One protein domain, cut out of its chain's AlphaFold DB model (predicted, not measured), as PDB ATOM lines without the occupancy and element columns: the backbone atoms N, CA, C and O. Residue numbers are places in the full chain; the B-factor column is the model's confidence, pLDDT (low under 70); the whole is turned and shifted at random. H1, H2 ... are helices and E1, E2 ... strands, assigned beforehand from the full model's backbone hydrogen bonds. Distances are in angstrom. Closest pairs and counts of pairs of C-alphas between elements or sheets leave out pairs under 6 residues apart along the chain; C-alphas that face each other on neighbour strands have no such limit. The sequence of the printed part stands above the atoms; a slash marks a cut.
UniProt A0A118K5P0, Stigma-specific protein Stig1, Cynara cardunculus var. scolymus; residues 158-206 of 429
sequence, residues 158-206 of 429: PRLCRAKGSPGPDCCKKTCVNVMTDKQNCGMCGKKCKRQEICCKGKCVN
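AT A GLANCE: This is residues 158 to 206 of the 429 residues of the protein "Stigma-specific protein Stig1" of Cynara cardunculus var. scolymus (UniProt A0A118K5P0). With little regular structure, this is an elongated model of two small strand hairpins, E1-E2 and E3-E4, set apart and joined by looping residues 178 to 197, with short helix H1 beside E1-E2. The 49 printed residues run H1, E1, E2, E3, E4, both sheets antiparallel; the class is mixed, with only 17 residues in named elements. It is compact, with a radius of gyration of the C-alphas of 10.7 A, and spans 32 by 18 by 12 A.

HOW THE PARTS SIT: E1, residues 170 to 172, and E2, residues 175 to 177, form an antiparallel hairpin at 134 degrees; N 172 and O 175 are 2.8 A apart. The closest C-alphas of H1, residues 158 to 162, and E2 are those of Cys 161 and Cys 176, 5.3 A. In H1, 0 of 1 O i to N i+4 pairs and 2 of 2 O i to N i+3 pairs are within hydrogen-bond range. E3, residues 198 to 200, and E4, residues 203 to 205, form an antiparallel hairpin at 131 degrees, with N 200 and O 203 at 2.8 A. E2 and E3 are apart.

IN THESE COORDINATES: H1 begins at C-alpha 158 (-38.385, 11.250, 45.559) and is 7.7 A long; E1, E2 and E3 are each 6.3 A and E4 6.1 A, ending at C-alpha 205 (-13.864, 4.188, 56.980).

THE WHOLE: The C-alphas farthest apart, of Arg 159 and Gln 196, are 32.5 A apart. The E2 to E3 link is long, the printed part has no cut, and residues 164 to 167 have pLDDT under 70.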
ATOM      1  N   PRO A 158     -39.290  11.767  44.528       72.31
ATOM      2  CA  PRO A 158     -38.385  11.250  45.559       72.31
ATOM      3  C   PRO A 158     -39.064  10.339  46.591       72.31
ATOM      4  O   PRO A 158     -38.396   9.551  47.264       72.31
ATOM      5  N   ARG A 159     -40.400  10.401  46.723       77.00
ATOM      6  CA  ARG A 159     -41.149   9.557  47.670       77.00
ATOM      7  C   ARG A 159     -41.093   8.072  47.304       77.00
ATOM      8  O   ARG A 159     -41.254   7.240  48.195       77.00
ATOM      9  N   LEU A 160     -40.777   7.737  46.053       75.19
ATOM     10  CA  LEU A 160     -40.567   6.357  45.601       75.19
ATOM     11  C   LEU A 160     -39.459   5.648  46.392       75.19
ATOM     12  O   LEU A 160     -39.608   4.483  46.751       75.19
ATOM     13  N   CYS A 161     -38.394   6.362  46.767       78.00
ATOM     14  CA  CYS A 161     -37.302   5.791  47.558       78.00
ATOM     15  C   CYS A 161     -37.695   5.501  49.012       78.00
ATOM     16  O   CYS A 161     -37.024   4.740  49.703       78.00
ATOM     17  N   ARG A 162     -38.821   6.039  49.491       78.69
ATOM     18  CA  ARG A 162     -39.351   5.744  50.830       78.69
ATOM     19  C   ARG A 162     -40.310   4.552  50.842       78.69
ATOM     20  O   ARG A 162     -40.733   4.131  51.920       78.69
ATOM     21  N   ALA A 163     -40.642   3.999  49.674       71.12
ATOM     22  CA  ALA A 163     -41.491   2.825  49.563       71.12
ATOM     23  C   ALA A 163     -40.822   1.584  50.172       71.12
ATOM     24  O   ALA A 163     -39.602   1.417  50.192       71.12
ATOM     25  N   LYS A 164     -41.640   0.673  50.694       50.91
ATOM     26  CA  LYS A 164     -41.160  -0.563  51.308       50.91
ATOM     27  C   LYS A 164     -40.564  -1.477  50.230       50.91
ATOM     28  O   LYS A 164     -41.295  -1.944  49.369       50.91
ATOM     29  N   GLY A 165     -39.261  -1.750  50.321       52.62
ATOM     30  CA  GLY A 165     -38.529  -2.585  49.357       52.62
ATOM     31  C   GLY A 165     -37.576  -1.809  48.443       52.62
ATOM     32  O   GLY A 165     -36.859  -2.435  47.672       52.62
ATOM     33  N   SER A 166     -37.516  -0.476  48.548       66.12
ATOM     34  CA  SER A 166     -36.486   0.315  47.871       66.12
ATOM     35  C   SER A 166     -35.075   0.002  48.422       66.12
ATOM     36  O   SER A 166     -34.935  -0.296  49.615       66.12
ATOM     37  N   PRO A 167     -34.012   0.108  47.598       68.62
ATOM     38  CA  PRO A 167     -32.630  -0.101  48.051       68.62
ATOM     39  C   PRO A 167     -32.140   0.949  49.065       68.62
ATOM     40  O   PRO A 167     -31.185   0.713  49.806       68.62
ATOM     41  N   GLY A 168     -32.813   2.096  49.152       81.38
ATOM     42  CA  GLY A 168     -32.584   3.091  50.187       81.38
ATOM     43  C   GLY A 168     -33.458   4.332  50.022       81.38
ATOM     44  O   GLY A 168     -34.183   4.437  49.033       81.38
ATOM     45  N   PRO A 169     -33.441   5.237  51.013       82.81
ATOM     46  CA  PRO A 169     -34.328   6.396  51.066       82.81
ATOM     47  C   PRO A 169     -33.872   7.580  50.203       82.81
ATOM     48  O   PRO A 169     -34.660   8.509  50.017       82.81
ATOM     49  N   ASP A 170     -32.641   7.559  49.694       87.19
ATOM     50  CA  ASP A 170     -32.005   8.691  49.027       87.19
ATOM     51  C   ASP A 170     -32.045   8.501  47.509       87.19
ATOM     52  O   ASP A 170     -31.686   7.444  46.996       87.19
ATOM     53  N   CYS A 171     -32.481   9.518  46.771       88.88
ATOM     54  CA  CYS A 171     -32.494   9.468  45.314       88.88
ATOM     55  C   CYS A 171     -31.186  10.038  44.751       88.88
ATOM     56  O   CYS A 171     -30.954  11.244  44.822       88.88
ATOM     57  N   CYS A 172     -30.353   9.183  44.162       88.69
ATOM     58  CA  CYS A 172     -29.118   9.563  43.485       88.69
ATOM     59  C   CYS A 172     -29.218   9.225  41.993       88.69
ATOM     60  O   CYS A 172     -29.321   8.060  41.613       88.69
ATOM     61  N   LYS A 173     -29.198  10.257  41.135       81.50
ATOM     62  CA  LYS A 173     -29.203  10.136  39.661       81.50
ATOM     63  C   LYS A 173     -30.214   9.096  39.141       81.50
ATOM     64  O   LYS A 173     -29.847   8.197  38.396       81.50
ATOM     65  N   LYS A 174     -31.493   9.236  39.514       81.88
ATOM     66  CA  LYS A 174     -32.630   8.370  39.121       81.88
ATOM     67  C   LYS A 174     -32.718   7.022  39.856       81.88
ATOM     68  O   LYS A 174     -33.732   6.346  39.695       81.88
ATOM     69  N   THR A 175     -31.740   6.674  40.695       81.44
ATOM     70  CA  THR A 175     -31.717   5.431  41.486       81.44
ATOM     71  C   THR A 175     -31.902   5.693  42.977       81.44
ATOM     72  O   THR A 175     -31.430   6.695  43.506       81.44
ATOM     73  N   CYS A 176     -32.600   4.794  43.667       83.69
ATOM     74  CA  CYS A 176     -32.746   4.858  45.117       83.69
ATOM     75  C   CYS A 176     -31.584   4.121  45.779       83.69
ATOM     76  O   CYS A 176     -31.404   2.930  45.540       83.69
ATOM     77  N   VAL A 177     -30.828   4.813  46.620       85.88
ATOM     78  CA  VAL A 177     -29.662   4.292  47.338       85.88
ATOM     79  C   VAL A 177     -29.747   4.670  48.811       85.88
ATOM     80  O   VAL A 177     -30.593   5.462  49.226       85.88
ATOM     81  N   ASN A 178     -28.896   4.067  49.635       84.06
ATOM     82  CA  ASN A 178     -28.788   4.416  51.045       84.06
ATOM     83  C   ASN A 178     -27.426   5.046  51.296       84.06
ATOM     84  O   ASN A 178     -26.434   4.322  51.428       84.06
ATOM     85  N   VAL A 179     -27.374   6.371  51.426       87.12
ATOM     86  CA  VAL A 179     -26.092   7.076  51.591       87.12
ATOM     87  C   VAL A 179     -25.376   6.711  52.891       87.12
ATOM     88  O   VAL A 179     -24.191   6.987  53.053       87.12
ATOM     89  N   MET A 180     -26.056   6.052  53.832       84.00
ATOM     90  CA  MET A 180     -25.457   5.635  55.098       84.00
ATOM     91  C   MET A 180     -24.648   4.342  54.993       84.00
ATOM     92  O   MET A 180     -23.859   4.056  55.902       84.00
ATOM     93  N   THR A 181     -24.857   3.561  53.934       81.38
ATOM     94  CA  THR A 181     -24.291   2.210  53.780       81.38
ATOM     95  C   THR A 181     -23.757   1.917  52.383       81.38
ATOM     96  O   THR A 181     -22.958   0.996  52.226       81.38
ATOM     97  N   ASP A 182     -24.186   2.661  51.369       83.56
ATOM     98  CA  ASP A 182     -23.739   2.475  49.996       83.56
ATOM     99  C   ASP A 182     -22.314   3.015  49.818       83.56
ATOM    100  O   ASP A 182     -22.038   4.199  50.004       83.56
ATOM    101  N   LYS A 183     -21.397   2.125  49.430       85.62
ATOM    102  CA  LYS A 183     -19.991   2.446  49.170       85.62
ATOM    103  C   LYS A 183     -19.810   3.438  48.015       85.62
ATOM    104  O   LYS A 183     -18.809   4.154  48.006       85.62
ATOM    105  N   GLN A 184     -20.720   3.457  47.043       90.00
ATOM    106  CA  GLN A 184     -20.650   4.344  45.878       90.00
ATOM    107  C   GLN A 184     -21.293   5.716  46.135       90.00
ATOM    108  O   GLN A 184     -21.016   6.664  45.403       90.00
ATOM    109  N   ASN A 185     -22.108   5.838  47.186       91.94
ATOM    110  CA  ASN A 185     -22.879   7.040  47.514       91.94
ATOM    111  C   ASN A 185     -22.737   7.417  49.000       91.94
ATOM    112  O   ASN A 185     -23.704   7.801  49.652       91.94
ATOM    113  N   CYS A 186     -21.547   7.261  49.578       91.94
ATOM    114  CA  CYS A 186     -21.364   7.313  51.021       91.94
ATOM    115  C   CYS A 186     -21.409   8.740  51.583       91.94
ATOM    116  O   CYS A 186     -20.502   9.544  51.368       91.94
ATOM    117  N   GLY A 187     -22.452   9.047  52.350       89.50
ATOM    118  CA  GLY A 187     -22.713  10.352  52.967       89.50
ATOM    119  C   GLY A 187     -23.334  11.380  52.024       89.50
ATOM    120  O   GLY A 187     -24.005  12.295  52.490       89.50
ATOM    121  N   MET A 188     -23.141  11.221  50.716       92.81
ATOM    122  CA  MET A 188     -23.773  12.013  49.662       92.81
ATOM    123  C   MET A 188     -23.728  11.243  48.337       92.81
ATOM    124  O   MET A 188     -22.862  10.385  48.136       92.81
ATOM    125  N   CYS A 189     -24.634  11.574  47.418       91.25
ATOM    126  CA  CYS A 189     -24.667  10.976  46.086       91.25
ATOM    127  C   CYS A 189     -23.319  11.117  45.364       91.25
ATOM    128  O   CYS A 189     -22.734  12.196  45.332       91.25
ATOM    129  N   GLY A 190     -22.830  10.023  44.778       88.56
ATOM    130  CA  GLY A 190     -21.579   9.983  44.016       88.56
ATOM    131  C   GLY A 190     -20.291   9.955  44.848       88.56
ATOM    132  O   GLY A 190     -19.211   9.825  44.273       88.56
ATOM    133  N   LYS A 191     -20.358  10.038  46.186       93.31
ATOM    134  CA  LYS A 191     -19.166   9.930  47.037       93.31
ATOM    135  C   LYS A 191     -18.745   8.469  47.208       93.31
ATOM    136  O   LYS A 191     -19.183   7.768  48.123       93.31
ATOM    137  N   LYS A 192     -17.858   8.020  46.325       91.94
ATOM    138  CA  LYS A 192     -17.289   6.670  46.345       91.94
ATOM    139  C   LYS A 192     -16.169   6.555  47.383       91.94
ATOM    140  O   LYS A 192     -15.223   7.338  47.362       91.94
ATOM    141  N   CYS A 193     -16.242   5.557  48.261       87.31
ATOM    142  CA  CYS A 193     -15.136   5.258  49.175       87.31
ATOM    143  C   CYS A 193     -13.954   4.616  48.438       87.31
ATOM    144  O   CYS A 193     -14.156   3.852  47.481       87.31
ATOM    145  N   LYS A 194     -12.730   4.880  48.909       89.56
ATOM    146  CA  LYS A 194     -11.493   4.372  48.297       89.56
ATOM    147  C   LYS A 194     -11.427   2.835  48.349       89.56
ATOM    148  O   LYS A 194     -12.253   2.138  48.959       89.56
ATOM    149  N   ARG A 195     -10.450   2.257  47.647       76.75
ATOM    150  CA  ARG A 195     -10.218   0.803  47.653       76.75
ATOM    151  C   ARG A 195      -9.971   0.353  49.103       76.75
ATOM    152  O   ARG A 195      -9.242   1.019  49.817       76.75
ATOM    153  N   GLN A 196     -10.620  -0.736  49.528       70.88
ATOM    154  CA  GLN A 196     -10.643  -1.266  50.911       70.88
ATOM    155  C   GLN A 196     -11.460  -0.482  51.959       70.88
ATOM    156  O   GLN A 196     -11.786  -1.056  52.991       70.88
ATOM    157  N   GLU A 197     -11.915   0.744  51.684       83.25
ATOM    158  CA  GLU A 197     -12.836   1.460  52.581       83.25
ATOM    159  C   GLU A 197     -14.283   0.952  52.459       83.25
ATOM    160  O   GLU A 197     -14.724   0.501  51.390       83.25
ATOM    161  N   ILE A 198     -15.044   1.062  53.549       81.56
ATOM    162  CA  ILE A 198     -16.481   0.754  53.616       81.56
ATOM    163  C   ILE A 198     -17.281   1.994  54.025       81.56
ATOM    164  O   ILE A 198     -16.764   2.864  54.722       81.56
ATOM    165  N   CYS A 199     -18.555   2.068  53.629       82.94
ATOM    166  CA  CYS A 199     -19.438   3.140  54.080       82.94
ATOM    167  C   CYS A 199     -20.113   2.772  55.402       82.94
ATOM    168  O   CYS A 199     -20.920   1.843  55.468       82.94
ATOM    169  N   CYS A 200     -19.794   3.513  56.459       81.81
ATOM    170  CA  CYS A 200     -20.385   3.345  57.777       81.81
ATOM    171  C   CYS A 200     -21.019   4.653  58.239       81.81
ATOM    172  O   CYS A 200     -20.326   5.639  58.485       81.81
ATOM    173  N   LYS A 201     -22.348   4.652  58.396       82.31
ATOM    174  CA  LYS A 201     -23.124   5.825  58.832       82.31
ATOM    175  C   LYS A 201     -22.827   7.078  57.988       82.31
ATOM    176  O   LYS A 201     -22.711   8.174  58.528       82.31
ATOM    177  N   GLY A 202     -22.658   6.896  56.680       82.31
ATOM    178  CA  GLY A 202     -22.391   7.993  55.746       82.31
ATOM    179  C   GLY A 202     -20.951   8.511  55.763       82.31
ATOM    180  O   GLY A 202     -20.684   9.594  55.247       82.31
ATOM    181  N   LYS A 203     -20.009   7.765  56.351       84.88
ATOM    182  CA  LYS A 203     -18.572   8.060  56.284       84.88
ATOM    183  C   LYS A 203     -17.800   6.865  55.742       84.88
ATOM    184  O   LYS A 203     -18.051   5.730  56.143       84.88
ATOM    185  N   CYS A 204     -16.854   7.138  54.850       85.69
ATOM    186  CA  CYS A 204     -15.898   6.142  54.398       85.69
ATOM    187  C   CYS A 204     -14.899   5.879  55.520       85.69
ATOM    188  O   CYS A 204     -14.290   6.815  56.034       85.69
ATOM    189  N   VAL A 205     -14.786   4.622  55.928       82.50
ATOM    190  CA  VAL A 205     -13.864   4.188  56.980       82.50
ATOM    191  C   VAL A 205     -12.970   3.087  56.432       82.50
ATOM    192  O   VAL A 205     -13.450   2.204  55.713       82.50
ATOM    193  N   ASN A 206     -11.675   3.148  56.747       80.00
ATOM    194  CA  ASN A 206     -10.721   2.116  56.369       80.00
ATOM    195  C   ASN A 206     -10.619   1.073  57.498       80.00
ATOM    196  O   ASN A 206     -10.045   1.366  58.543       80.00
TER     197      ASN A 206